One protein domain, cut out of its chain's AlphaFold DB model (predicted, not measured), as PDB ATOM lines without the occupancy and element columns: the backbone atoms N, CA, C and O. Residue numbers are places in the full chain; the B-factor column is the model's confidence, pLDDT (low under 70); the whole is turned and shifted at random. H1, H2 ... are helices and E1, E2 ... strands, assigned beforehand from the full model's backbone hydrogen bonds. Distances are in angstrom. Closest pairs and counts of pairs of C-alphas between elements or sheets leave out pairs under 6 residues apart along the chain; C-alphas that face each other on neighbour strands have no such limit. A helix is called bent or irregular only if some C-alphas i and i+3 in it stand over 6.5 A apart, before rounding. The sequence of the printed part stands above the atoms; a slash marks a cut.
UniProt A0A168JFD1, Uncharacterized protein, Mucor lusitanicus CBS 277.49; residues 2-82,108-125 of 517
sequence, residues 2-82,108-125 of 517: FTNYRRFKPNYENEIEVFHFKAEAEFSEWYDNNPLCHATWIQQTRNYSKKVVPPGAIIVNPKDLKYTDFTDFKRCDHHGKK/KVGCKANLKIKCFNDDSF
ATOM      1  N   PHE A   2     275.508 291.802 207.358       34.12
ATOM      2  CA  PHE A   2     275.895 290.394 207.214       34.12
ATOM      3  C   PHE A   2     274.770 289.544 207.804       34.12
ATOM      4  O   PHE A   2     274.547 289.564 209.015       34.12
ATOM      5  N   THR A   3     274.017 288.852 206.956       37.50
ATOM      6  CA  THR A   3     273.038 287.860 207.396       37.50
ATOM      7  C   THR A   3     273.799 286.701 208.041       37.50
ATOM      8  O   THR A   3     274.488 285.926 207.384       37.50
ATOM      9  N   ASN A   4     273.732 286.613 209.371       37.41
ATOM     10  CA  ASN A   4     274.251 285.477 210.128       37.41
ATOM     11  C   ASN A   4     273.374 284.251 209.838       37.41
ATOM     12  O   ASN A   4     272.444 283.952 210.589       37.41
ATOM     13  N   TYR A   5     273.662 283.536 208.752       47.59
ATOM     14  CA  TYR A   5     273.103 282.208 208.532       47.59
ATOM     15  C   TYR A   5     273.604 281.294 209.654       47.59
ATOM     16  O   TYR A   5     274.787 280.948 209.728       47.59
ATOM     17  N   ARG A   6     272.708 280.937 210.581       57.16
ATOM     18  CA  ARG A   6     272.986 279.909 211.589       57.16
ATOM     19  C   ARG A   6     273.276 278.609 210.846       57.16
ATOM     20  O   ARG A   6     272.369 278.005 210.287       57.16
ATOM     21  N   ARG A   7     274.538 278.177 210.852       57.28
ATOM     22  CA  ARG A   7     274.937 276.879 210.297       57.28
ATOM     23  C   ARG A   7     274.262 275.774 211.105       57.28
ATOM     24  O   ARG A   7     274.539 275.613 212.295       57.28
ATOM     25  N   PHE A   8     273.355 275.040 210.472       59.69
ATOM     26  CA  PHE A   8     272.690 273.897 211.082       59.69
ATOM     27  C   PHE A   8     273.667 272.715 211.148       59.69
ATOM     28  O   PHE A   8     274.391 272.444 210.187       59.69
ATOM     29  N   LYS A   9     273.707 272.016 212.290       60.53
ATOM     30  CA  LYS A   9     274.442 270.754 212.443       60.53
ATOM     31  C   LYS A   9     273.448 269.595 212.266       60.53
ATOM     32  O   LYS A   9     272.851 269.189 213.259       60.53
ATOM     33  N   PRO A  10     273.247 269.083 211.042       58.97
ATOM     34  CA  PRO A  10     272.443 267.897 210.800       58.97
ATOM     35  C   PRO A  10     272.969 266.709 211.604       58.97
ATOM     36  O   PRO A  10     274.179 266.509 211.765       58.97
ATOM     37  N   ASN A  11     272.023 265.946 212.143       62.25
ATOM     38  CA  ASN A  11     272.280 264.656 212.751       62.25
ATOM     39  C   ASN A  11     272.360 263.623 211.623       62.25
ATOM     40  O   ASN A  11     271.332 263.197 211.113       62.25
ATOM     41  N   TYR A  12     273.573 263.279 211.196       64.62
ATOM     42  CA  TYR A  12     273.775 262.191 210.244       64.62
ATOM     43  C   TYR A  12     273.762 260.869 211.013       64.62
ATOM     44  O   TYR A  12     274.798 260.425 211.519       64.62
ATOM     45  N   GLU A  13     272.593 260.246 211.127       67.31
ATOM     46  CA  GLU A  13     272.548 258.791 211.277       67.31
ATOM     47  C   GLU A  13     273.109 258.197 209.974       67.31
ATOM     48  O   GLU A  13     272.924 258.770 208.907       67.31
ATOM     49  N   ASN A  14     273.951 257.166 210.073       61.19
ATOM     50  CA  ASN A  14     274.987 256.807 209.085       61.19
ATOM     51  C   ASN A  14     274.481 256.255 207.727       61.19
ATOM     52  O   ASN A  14     275.155 255.416 207.124       61.19
ATOM     53  N   GLU A  15     273.318 256.671 207.248       77.38
ATOM     54  CA  GLU A  15     272.753 256.225 205.982       77.38
ATOM     55  C   GLU A  15     273.436 256.940 204.808       77.38
ATOM     56  O   GLU A  15     273.689 258.146 204.821       77.38
ATOM     57  N   ILE A  16     273.828 256.156 203.802       84.56
ATOM     58  CA  ILE A  16     274.395 256.672 202.557       84.56
ATOM     59  C   ILE A  16     273.220 256.951 201.626       84.56
ATOM     60  O   ILE A  16     272.626 256.019 201.092       84.56
ATOM     61  N   GLU A  17     272.916 258.225 201.407       90.50
ATOM     62  CA  GLU A  17     271.923 258.642 200.420       90.50
ATOM     63  C   GLU A  17     272.566 258.778 199.031       90.50
ATOM     64  O   GLU A  17     273.679 259.301 198.886       90.50
ATOM     65  N   VAL A  18     271.874 258.286 198.001       92.56
ATOM     66  CA  VAL A  18     272.317 258.346 196.601       92.56
ATOM     67  C   VAL A  18     271.255 259.071 195.785       92.56
ATOM     68  O   VAL A  18     270.109 258.638 195.731       92.56
ATOM     69  N   PHE A  19     271.660 260.157 195.129       92.94
ATOM     70  CA  PHE A  19     270.805 260.968 194.265       92.94
ATOM     71  C   PHE A  19     271.283 260.865 192.814       92.94
ATOM     72  O   PHE A  19     272.488 260.887 192.549       92.94
ATOM     73  N   HIS A  20     270.333 260.759 191.886       92.62
ATOM     74  CA  HIS A  20     270.571 260.753 190.445       92.62
ATOM     75  C   HIS A  20     269.921 261.994 189.837       92.62
ATOM     76  O   HIS A  20     268.738 262.234 190.064       92.62
ATOM     77  N   PHE A  21     270.691 262.760 189.071       91.88
ATOM     78  CA  PHE A  21     270.238 263.980 188.405       91.88
ATOM     79  C   PHE A  21     270.308 263.768 186.899       91.88
ATOM     80  O   PHE A  21     271.262 263.146 186.422       91.88
ATOM     81  N   LYS A  22     269.308 264.258 186.162       88.62
ATOM     82  CA  LYS A  22     269.285 264.135 184.696       88.62
ATOM     83  C   LYS A  22     270.106 265.229 184.022       88.62
ATOM     84  O   LYS A  22     270.634 265.008 182.940       88.62
ATOM     85  N   ALA A  23     270.219 266.389 184.667       91.94
ATOM     86  CA  ALA A  23     270.930 267.548 184.146       91.94
ATOM     87  C   ALA A  23     271.851 268.186 185.199       91.94
ATOM     88  O   ALA A  23     271.594 268.129 186.404       91.94
ATOM     89  N   GLU A  24     272.906 268.862 184.736       90.94
ATOM     90  CA  GLU A  24     273.843 269.598 185.599       90.94
ATOM     91  C   GLU A  24     273.158 270.742 186.368       90.94
ATOM     92  O   GLU A  24     273.527 271.033 187.508       90.94
ATOM     93  N   ALA A  25     272.120 271.352 185.785       94.44
ATOM     94  CA  ALA A  25     271.334 272.400 186.434       94.44
ATOM     95  C   ALA A  25     270.582 271.882 187.676       94.44
ATOM     96  O   ALA A  25     270.654 272.510 188.730       94.44
ATOM     97  N   GLU A  26     269.947 270.704 187.585       95.06
ATOM     98  CA  GLU A  26     269.252 270.064 188.716       95.06
ATOM     99  C   GLU A  26     270.230 269.721 189.845       95.06
ATOM    100  O   GLU A  26     269.952 269.951 191.023       95.06
ATOM    101  N   PHE A  27     271.410 269.203 189.483       94.88
ATOM    102  CA  PHE A  27     272.474 268.936 190.447       94.88
ATOM    103  C   PHE A  27     272.957 270.223 191.125       94.88
ATOM    104  O   PHE A  27     273.164 270.224 192.337       94.88
ATOM    105  N   SER A  28     273.137 271.307 190.366       93.94
ATOM    106  CA  SER A  28     273.625 272.588 190.889       93.94
ATOM    107  C   SER A  28     272.635 273.199 191.881       93.94
ATOM    108  O   SER A  28     273.021 273.545 192.996       93.94
ATOM    109  N   GLU A  29     271.346 273.228 191.535       95.75
ATOM    110  CA  GLU A  29     270.292 273.701 192.439       95.75
ATOM    111  C   GLU A  29     270.203 272.838 193.708       95.75
ATOM    112  O   GLU A  29     270.138 273.360 194.826       95.75
ATOM    113  N   TRP A  30     270.258 271.508 193.566       96.06
ATOM    114  CA  TRP A  30     270.288 270.613 194.722       96.06
ATOM    115  C   TRP A  30     271.531 270.846 195.587       96.06
ATOM    116  O   TRP A  30     271.419 270.882 196.816       96.06
ATOM    117  N   TYR A  31     272.700 271.020 194.965       94.25
ATOM    118  CA  TYR A  31     273.975 271.222 195.646       94.25
ATOM    119  C   TYR A  31     273.985 272.532 196.448       94.25
ATOM    120  O   TYR A  31     274.422 272.537 197.603       94.25
ATOM    121  N   ASP A  32     273.449 273.612 195.886       93.69
ATOM    122  CA  ASP A  32     273.377 274.917 196.545       93.69
ATOM    123  C   ASP A  32     272.385 274.916 197.711       93.69
ATOM    124  O   ASP A  32     272.694 275.419 198.794       93.69
ATOM    125  N   ASN A  33     271.230 274.270 197.540       92.94
ATOM    126  CA  ASN A  33     270.188 274.248 198.564       92.94
ATOM    127  C   ASN A  33     270.453 273.245 199.700       92.94
ATOM    128  O   ASN A  33     269.972 273.456 200.816       92.94
ATOM    129  N   ASN A  34     271.224 272.176 199.457       91.69
ATOM    130  CA  ASN A  34     271.434 271.098 200.431       91.69
ATOM    131  C   ASN A  34     272.865 271.098 201.005       91.69
ATOM    132  O   ASN A  34     273.074 271.645 202.095       91.69
ATOM    133  N   PRO A  35     273.886 270.511 200.340       89.06
ATOM    134  CA  PRO A  35     275.217 270.430 200.918       89.06
ATOM    135  C   PRO A  35     275.836 271.813 201.158       89.06
ATOM    136  O   PRO A  35     276.461 271.991 202.207       89.06
ATOM    137  N   LEU A  36     275.668 272.799 200.271       89.12
ATOM    138  CA  LEU A  36     276.300 274.115 200.443       89.12
ATOM    139  C   LEU A  36     275.762 274.879 201.668       89.12
ATOM    140  O   LEU A  36     276.534 275.522 202.382       89.12
ATOM    141  N   CYS A  37     274.471 274.728 201.980       87.06
ATOM    142  CA  CYS A  37     273.850 275.266 203.196       87.06
ATOM    143  C   CYS A  37     274.441 274.677 204.489       87.06
ATOM    144  O   CYS A  37     274.402 275.315 205.547       87.06
ATOM    145  N   HIS A  38     274.993 273.461 204.433       82.50
ATOM    146  CA  HIS A  38     275.558 272.796 205.602       82.50
ATOM    147  C   HIS A  38     276.952 273.321 205.968       82.50
ATOM    148  O   HIS A  38     277.228 273.601 207.141       82.50
ATOM    149  N   ALA A  39     277.859 273.391 204.994       90.44
ATOM    150  CA  ALA A  39     279.276 273.634 205.240       90.44
ATOM    151  C   ALA A  39     280.023 274.037 203.967       90.44
ATOM    152  O   ALA A  39     279.572 273.779 202.852       90.44
ATOM    153  N   THR A  40     281.236 274.569 204.137       92.56
ATOM    154  CA  THR A  40     282.151 274.703 203.002       92.56
ATOM    155  C   THR A  40     282.717 273.322 202.689       92.56
ATOM    156  O   THR A  40     283.290 272.655 203.554       92.56
ATOM    157  N   TRP A  41     282.574 272.870 201.450       93.12
ATOM    158  CA  TRP A  41     283.077 271.569 201.019       93.12
ATOM    159  C   TRP A  41     284.462 271.715 200.397       93.12
ATOM    160  O   TRP A  41     284.622 272.333 199.348       93.12
ATOM    161  N   ILE A  42     285.471 271.129 201.039       92.06
ATOM    162  CA  ILE A  42     286.856 271.144 200.565       92.06
ATOM    163  C   ILE A  42     287.063 269.930 199.661       92.06
ATOM    164  O   ILE A  42     286.917 268.787 200.103       92.06
ATOM    165  N   GLN A  43     287.414 270.164 198.398       93.19
ATOM    166  CA  GLN A  43     287.786 269.099 197.469       93.19
ATOM    167  C   GLN A  43     289.052 268.395 197.979       93.19
ATOM    168  O   GLN A  43     290.073 269.037 198.216       93.19
ATOM    169  N   GLN A  44     288.975 267.081 198.196       90.00
ATOM    170  CA  GLN A  44     290.112 266.279 198.652       90.00
ATOM    171  C   GLN A  44     290.892 265.705 197.477       90.00
ATOM    172  O   GLN A  44     292.110 265.824 197.419       90.00
ATOM    173  N   THR A  45     290.184 265.034 196.572       88.12
ATOM    174  CA  THR A  45     290.764 264.346 195.419       88.12
ATOM    175  C   THR A  45     289.766 264.351 194.276       88.12
ATOM    176  O   THR A  45     288.558 264.207 194.487       88.12
ATOM    177  N   ARG A  46     290.295 264.508 193.064       88.31
ATOM    178  CA  ARG A  46     289.576 264.291 191.815       88.31
ATOM    179  C   ARG A  46     290.204 263.087 191.141       88.31
ATOM    180  O   ARG A  46     291.365 263.139 190.738       88.31
ATOM    181  N   ASN A  47     289.451 262.000 191.054       86.06
ATOM    182  CA  ASN A  47     289.898 260.804 190.357       86.06
ATOM    183  C   ASN A  47     289.320 260.828 188.951       86.06
ATOM    184  O   ASN A  47     288.104 260.783 188.783       86.06
ATOM    185  N   TYR A  48     290.197 260.871 187.957       79.94
ATOM    186  CA  TYR A  48     289.827 260.642 186.570       79.94
ATOM    187  C   TYR A  48     289.963 259.152 186.304       79.94
ATOM    188  O   TYR A  48     291.071 258.611 186.375       79.94
ATOM    189  N   SER A  49     288.858 258.473 186.012       74.44
ATOM    190  CA  SER A  49     288.977 257.145 185.430       74.44
ATOM    191  C   SER A  49     289.330 257.342 183.957       74.44
ATOM    192  O   SER A  49     288.571 257.912 183.174       74.44
ATOM    193  N   LYS A  50     290.559 256.975 183.587       65.38
ATOM    194  CA  LYS A  50     290.912 256.859 182.175       65.38
ATOM    195  C   LYS A  50     290.304 255.553 181.702       65.38
ATOM    196  O   LYS A  50     290.648 254.498 182.236       65.38
ATOM    197  N   LYS A  51     289.414 255.617 180.714       62.34
ATOM    198  CA  LYS A  51     288.975 254.427 179.987       62.34
ATOM    199  C   LYS A  51     290.243 253.743 179.468       62.34
ATOM    200  O   LYS A  51     290.996 254.342 178.702       62.34
ATOM    201  N   VAL A  52     290.548 252.549 179.978       57.44
ATOM    202  CA  VAL A  52     291.740 251.802 179.564       57.44
ATOM    203  C   VAL A  52     291.501 251.378 178.124       57.44
ATOM    204  O   VAL A  52     290.709 250.477 177.858       57.44
ATOM    205  N   VAL A  53     292.139 252.078 177.192       57.09
ATOM    206  CA  VAL A  53     292.164 251.659 175.796       57.09
ATOM    207  C   VAL A  53     293.148 250.483 175.708       57.09
ATOM    208  O   VAL A  53     294.258 250.607 176.235       57.09
ATOM    209  N   PRO A  54     292.770 249.331 175.122       51.16
ATOM    210  CA  PRO A  54     293.672 248.192 174.994       51.16
ATOM    211  C   PRO A  54     294.977 248.582 174.281       51.16
ATOM    212  O   PRO A  54     294.931 249.390 173.346       51.16
ATOM    213  N   PRO A  55     296.134 248.016 174.676       39.94
ATOM    214  CA  PRO A  55     297.388 248.232 173.960       39.94
ATOM    215  C   PRO A  55     297.220 247.868 172.476       39.94
ATOM    216  O   PRO A  55     296.855 246.739 172.163       39.94
ATOM    217  N   GLY A  56     297.457 248.828 171.575       54.69
ATOM    218  CA  GLY A  56     297.372 248.634 170.119       54.69
ATOM    219  C   GLY A  56     296.132 249.211 169.423       54.69
ATOM    220  O   GLY A  56     296.057 249.159 168.200       54.69
ATOM    221  N   ALA A  57     295.173 249.798 170.145       60.00
ATOM    222  CA  ALA A  57     294.035 250.456 169.500       60.00
ATOM    223  C   ALA A  57     294.450 251.777 168.819       60.00
ATOM    224  O   ALA A  57     294.960 252.688 169.475       60.00
ATOM    225  N   ILE A  58     294.187 251.900 167.513       50.72
ATOM    226  CA  ILE A  58     294.406 253.138 166.754       50.72
ATOM    227  C   ILE A  58     293.301 254.136 167.119       50.72
ATOM    228  O   ILE A  58     292.119 253.912 166.853       50.72
ATOM    229  N   ILE A  59     293.686 255.244 167.753       59.12
ATOM    230  CA  ILE A  59     292.773 256.334 168.102       59.12
ATOM    231  C   ILE A  59     292.744 257.302 166.920       59.12
ATOM    232  O   ILE A  59     293.646 258.115 166.752       59.12
ATOM    233  N   VAL A  60     291.714 257.171 166.085       58.03
ATOM    234  CA  VAL A  60     291.590 257.901 164.811       58.03
ATOM    235  C   VAL A  60     291.299 259.395 165.028       58.03
ATOM    236  O   VAL A  60     291.678 260.217 164.200       58.03
ATOM    237  N   ASN A  61     290.703 259.777 166.165       50.25
ATOM    238  CA  ASN A  61     290.448 261.176 166.507       50.25
ATOM    239  C   ASN A  61     290.871 261.484 167.960       50.25
ATOM    240  O   ASN A  61     290.293 260.937 168.900       50.25
ATOM    241  N   PRO A  62     291.843 262.390 168.194       52.84
ATOM    242  CA  PRO A  62     292.281 262.786 169.539       52.84
ATOM    243  C   PRO A  62     291.169 263.372 170.424       52.84
ATOM    244  O   PRO A  62     291.321 263.436 171.644       52.84
ATOM    245  N   LYS A  63     290.049 263.809 169.832       54.34
ATOM    246  CA  LYS A  63     288.873 264.288 170.572       54.34
ATOM    247  C   LYS A  63     288.069 263.148 171.219       54.34
ATOM    248  O   LYS A  63     287.436 263.397 172.239       54.34
ATOM    249  N   ASP A  64     288.196 261.912 170.737       52.38
ATOM    250  CA  ASP A  64     287.490 260.732 171.271       52.38
ATOM    251  C   ASP A  64     288.131 260.184 172.561       52.38
ATOM    252  O   ASP A  64     287.560 259.353 173.266       52.38
ATOM    253  N   LEU A  65     289.318 260.691 172.911       54.66
ATOM    254  CA  LEU A  65     289.997 260.455 174.191       54.66
ATOM    255  C   LEU A  65     289.394 261.264 175.357       54.66
ATOM    256  O   LEU A  65     289.875 261.150 176.484       54.66
ATOM    257  N   LYS A  66     288.361 262.086 175.116       48.38
ATOM    258  CA  LYS A  66     287.810 263.044 176.093       48.38
ATOM    259  C   LYS A  66     286.605 262.550 176.900       48.38
ATOM    260  O   LYS A  66     285.811 263.360 177.363       48.38
ATOM    261  N   TYR A  67     286.481 261.253 177.148       54.47
ATOM    262  CA  TYR A  67     285.459 260.759 178.077       54.47
ATOM    263  C   TYR A  67     286.133 260.228 179.334       54.47
ATOM    264  O   TYR A  67     286.382 259.034 179.494       54.47
ATOM    265  N   THR A  68     286.522 261.165 180.198       56.12
ATOM    266  CA  THR A  68     286.967 260.861 181.556       56.12
ATOM    267  C   THR A  68     285.769 260.969 182.481       56.12
ATOM    268  O   THR A  68     285.402 262.085 182.853       56.12
ATOM    269  N   ASP A  69     285.203 259.837 182.901       77.94
ATOM    270  CA  ASP A  69     284.365 259.846 184.098       77.94
ATOM    271  C   ASP A  69     285.246 260.368 185.230       77.94
ATOM    272  O   ASP A  69     286.317 259.807 185.518       77.94
ATOM    273  N   PHE A  70     284.827 261.466 185.848       84.62
ATOM    274  CA  PHE A  70     285.512 261.990 187.014       84.62
ATOM    275  C   PHE A  70     284.665 261.757 188.255       84.62
ATOM    276  O   PHE A  70     283.441 261.886 188.270       84.62
ATOM    277  N   THR A  71     285.351 261.365 189.321       89.62
ATOM    278  CA  THR A  71     284.778 261.286 190.655       89.62
ATOM    279  C   THR A  71     285.435 262.346 191.522       89.62
ATOM    280  O   THR A  71     286.640 262.272 191.781       89.62
ATOM    281  N   ASP A  72     284.642 263.306 191.987       92.06
ATOM    282  CA  ASP A  72     285.063 264.326 192.941       92.06
ATOM    283  C   ASP A  72     284.695 263.907 194.364       92.06
ATOM    284  O   ASP A  72     283.531 263.657 194.687       92.06
ATOM    285  N   PHE A  73     285.701 263.859 195.236       92.38
ATOM    286  CA  PHE A  73     285.517 263.644 196.666       92.38
ATOM    287  C   PHE A  73     285.663 264.975 197.392       92.38
ATOM    288  O   PHE A  73     286.742 265.575 197.392       92.38
ATOM    289  N   LYS A  74     284.594 265.428 198.045       94.19
ATOM    290  CA  LYS A  74     284.605 266.631 198.880       94.19
ATOM    291  C   LYS A  74     284.371 266.262 200.344       94.19
ATOM    292  O   LYS A  74     283.538 265.412 200.656       94.19
ATOM    293  N   ARG A  75     285.092 266.912 201.258       92.38
ATOM    294  CA  ARG A  75     284.948 266.737 202.710       92.38
ATOM    295  C   ARG A  75     284.500 268.046 203.351       92.38
ATOM    296  O   ARG A  75     284.963 269.117 202.970       92.38
ATOM    297  N   CYS A  76     283.621 267.945 204.338       93.12
ATOM    298  CA  CYS A  76     283.140 269.083 205.114       93.12
ATOM    299  C   CYS A  76     284.296 269.818 205.836       93.12
ATOM    300  O   CYS A  76     285.114 269.179 206.503       93.12
ATOM    301  N   ASP A  77     284.365 271.151 205.752       87.44
ATOM    302  CA  ASP A  77     285.360 271.995 206.446       87.44
ATOM    303  C   ASP A  77     285.215 271.991 207.979       87.44
ATOM    304  O   ASP A  77     286.183 272.248 208.702       87.44
ATOM    305  N   HIS A  78     284.043 271.606 208.494       84.94
ATOM    306  CA  HIS A  78     283.840 271.293 209.910       84.94
ATOM    307  C   HIS A  78     284.574 270.018 210.348       84.94
ATOM    308  O   HIS A  78     284.555 269.675 211.537       84.94
ATOM    309  N   HIS A  79     285.225 269.291 209.434       72.12
ATOM    310  CA  HIS A  79     286.196 268.265 209.781       72.12
ATOM    311  C   HIS A  79     287.405 268.953 210.414       72.12
ATOM    312  O   HIS A  79     288.391 269.251 209.739       72.12
ATOM    313  N   GLY A  80     287.278 269.250 211.714       66.81
ATOM    314  CA  GLY A  80     288.163 270.121 212.469       66.81
ATOM    315  C   GLY A  80     289.601 269.975 212.010       66.81
ATOM    316  O   GLY A  80     290.203 268.913 212.188       66.81
ATOM    317  N   LYS A  81     290.140 271.036 211.393       59.50
ATOM    318  CA  LYS A  81     291.581 271.143 211.191       59.50
ATOM    319  C   LYS A  81     292.183 270.871 212.564       59.50
ATOM    320  O   LYS A  81     291.889 271.604 213.516       59.50
ATOM    321  N   LYS A  82     292.953 269.785 212.702       58.81
ATOM    322  CA  LYS A  82     293.868 269.673 213.836       58.81
ATOM    323  C   LYS A  82     294.677 270.958 213.745       58.81
ATOM    324  O   LYS A  82     295.381 271.142 212.756       58.81
ATOM    325  N   LYS A 108     286.775 267.536 219.776       56.62
ATOM    326  CA  LYS A 108     286.410 268.087 218.470       56.62
ATOM    327  C   LYS A 108     286.104 266.897 217.566       56.62
ATOM    328  O   LYS A 108     286.955 266.454 216.800       56.62
ATOM    329  N   VAL A 109     284.906 266.337 217.705       61.59
ATOM    330  CA  VAL A 109     284.361 265.373 216.755       61.59
ATOM    331  C   VAL A 109     284.085 266.175 215.488       61.59
ATOM    332  O   VAL A 109     283.055 266.837 215.375       61.59
ATOM    333  N   GLY A 110     285.066 266.219 214.587       79.94
ATOM    334  CA  GLY A 110     284.898 266.843 213.280       79.94
ATOM    335  C   GLY A 110     283.724 266.207 212.535       79.94
ATOM    336  O   GLY A 110     283.429 265.026 212.733       79.94
ATOM    337  N   CYS A 111     283.045 266.990 211.696       84.44
ATOM    338  CA  CYS A 111     281.994 266.457 210.834       84.44
ATOM    339  C   CYS A 111     282.576 265.343 209.950       84.44
ATOM    340  O   CYS A 111     283.595 265.544 209.286       84.44
ATOM    341  N   LYS A 112     281.951 264.159 209.973       86.12
ATOM    342  CA  LYS A 112     282.362 262.996 209.169       86.12
ATOM    343  C   LYS A 112     281.720 262.978 207.778       86.12
ATOM    344  O   LYS A 112     281.956 262.031 207.032       86.12
ATOM    345  N   ALA A 113     280.928 263.993 207.433       88.75
ATOM    346  CA  ALA A 113     280.247 264.061 206.151       88.75
ATOM    347  C   ALA A 113     281.260 264.147 204.999       88.75
ATOM    348  O   ALA A 113     282.171 264.985 204.998       88.75
ATOM    349  N   ASN A 114     281.087 263.260 204.021       91.62
ATOM    350  CA  ASN A 114     281.830 263.247 202.769       91.62
ATOM    351  C   ASN A 114     280.815 263.212 201.630       91.62
ATOM    352  O   ASN A 114     279.836 262.474 201.703       91.62
ATOM    353  N   LEU A 115     281.077 263.981 200.581       93.00
ATOM    354  CA  LEU A 115     280.273 264.007 199.372       93.00
ATOM    355  C   LEU A 115     281.089 263.400 198.232       93.00
ATOM    356  O   LEU A 115     282.238 263.789 198.007       93.00
ATOM    357  N   LYS A 116     280.493 262.440 197.525       94.62
ATOM    358  CA  LYS A 116     281.082 261.792 196.353       94.62
ATOM    359  C   LYS A 116     280.236 262.130 195.136       94.62
ATOM    360  O   LYS A 116     279.131 261.616 195.003       94.62
ATOM    361  N   ILE A 117     280.769 262.965 194.257       93.19
ATOM    362  CA  ILE A 117     280.107 263.372 193.018       93.19
ATOM    363  C   ILE A 117     280.703 262.530 191.897       93.19
ATOM    364  O   ILE A 117     281.923 262.491 191.743       93.19
ATOM    365  N   LYS A 118     279.858 261.823 191.151       93.19
ATOM    366  CA  LYS A 118     280.253 261.118 189.931       93.19
ATOM    367  C   LYS A 118     279.550 261.794 188.768       93.19
ATOM    368  O   LYS A 118     278.325 261.834 188.761       93.19
ATOM    369  N   CYS A 119     280.323 262.299 187.820       88.00
ATOM    370  CA  CYS A 119     279.788 262.840 186.580       88.00
ATOM    371  C   CYS A 119     280.061 261.829 185.471       88.00
ATOM    372  O   CYS A 119     281.211 261.425 185.271       88.00
ATOM    373  N   PHE A 120     278.990 261.418 184.803       83.31
ATOM    374  CA  PHE A 120     279.033 260.630 183.581       83.31
ATOM    375  C   PHE A 120     278.733 261.600 182.443       83.31
ATOM    376  O   PHE A 120     277.739 262.324 182.500       83.31
ATOM    377  N   ASN A 121     279.621 261.680 181.457       73.06
ATOM    378  CA  ASN A 121     279.394 262.508 180.276       73.06
ATOM    379  C   ASN A 121     278.444 261.756 179.337       73.06
ATOM    380  O   ASN A 121     278.894 261.160 178.361       73.06
ATOM    381  N   ASP A 122     277.153 261.746 179.659       54.69
ATOM    382  CA  ASP A 122     276.131 261.079 178.857       54.69
ATOM    383  C   ASP A 122     275.340 262.089 178.015       54.69
ATOM    384  O   ASP A 122     274.151 262.304 178.223       54.69
ATOM    385  N   ASP A 123     275.978 262.640 176.980       42.12
ATOM    386  CA  ASP A 123     275.285 263.346 175.886       42.12
ATOM    387  C   ASP A 123     274.563 262.370 174.923       42.12
ATOM    388  O   ASP A 123     274.451 262.639 173.731       42.12
ATOM    389  N   SER A 124     274.096 261.193 175.367       42.31
ATOM    390  CA  SER A 124     273.451 260.250 174.427       42.31
ATOM    391  C   SER A 124     272.417 259.270 174.983       42.31
ATOM    392  O   SER A 124     272.003 258.377 174.248       42.31
ATOM    393  N   PHE A 125     271.919 259.404 176.214       33.75
ATOM    394  CA  PHE A 125     270.992 258.391 176.752       33.75
ATOM    395  C   PHE A 125     269.594 258.366 176.095       33.75
ATOM    396  O   PHE A 125     268.932 257.332 176.137       33.75
TER     397      PHE A 125
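Overview. This is residues 2 to 82 and 108 to 125 of the 517 residues of an uncharacterized protein of Mucor lusitanicus CBS 277.49 (UniProt A0A168JFD1). A narrow ribbon of three antiparallel strands, E1, E2 and E3, twisted and partly bent, has a long loop beyond one end, of which residues 54 to 64 stick out as an arm; H1 stands off from the ribbon, and residues 2 to 23 make a long tail with no named element. The printed part has 99 residues, with three named helices and three named strands in the order H1, H2, E1, H3, E2, E3. The sheet's order is E1, E2, E3. The class is mixed, helices and strands, with 41 residues, under half, in named elements. The whole is loose, with a radius of gyration of the C-alphas of 18.0 A, and elongated, with spans of 56 by 31 by 30 A.

Along the chain. After residues 2 to 23, H1 takes residues 24 to 33, 14.3 A long, beginning at C-alpha 24 at (273.843, 269.598, 185.599). H2 is residues 35 to 38, 5.3 A. E1 is residues 41 to 49, 22.0 A, with a bend of 57 degrees at residue 44. H3 is residues 62 to 65, 5.7 A. E2 is residues 69 to 76, 23.0 A, beginning at C-alpha 69 at (284.365, 259.846, 184.098). E3 is residues 114 to 119, 16.3 A, ending at C-alpha 119 at (279.788, 262.840, 186.580).

Arrangement. The sheet is twisted, its C-alphas lying up to 4.1 A off the best plane. E1 and E2 are antiparallel at 160 degrees; N 44 and O 73, 2.8 A, and N 71 and O 47, 2.9 A, are within hydrogen-bond range. E2 and E3 are antiparallel at 161 degrees, with N 72 and O 117 2.8 A apart. E1 and E3 are the edge strands. H2 only grazes the sheet with residues 35 to 38; its closest C-alphas to E1 are those of Pro 35 and Trp 41, 7.9 A. H1 is apart from E1, E2 and E3, and meets H2 only through their link. H3 is not on the sheet. In H1 every O i to N i+4 pair is within hydrogen-bond range; H2 and H3 are too short for such a pair, and their single O i to N i+3 pair is within range in H2 but not in H3.

Size, cuts and confidence. The C-alphas of Phe 2 and Gly 56 are the two farthest apart, 59.8 A. Without residues 54 to 64, which stand free, the body spans 47 by 29 by 29 A. Residues 83 to 107 are not printed; C-alphas 82 and 108 are 8.9 A apart across the cut. The link from E1 to H3 is long, 12 residues. The mean pLDDT of the printed part is 74.6, and 41 residues are under 70, among them residues 2 to 14 and 50 to 68.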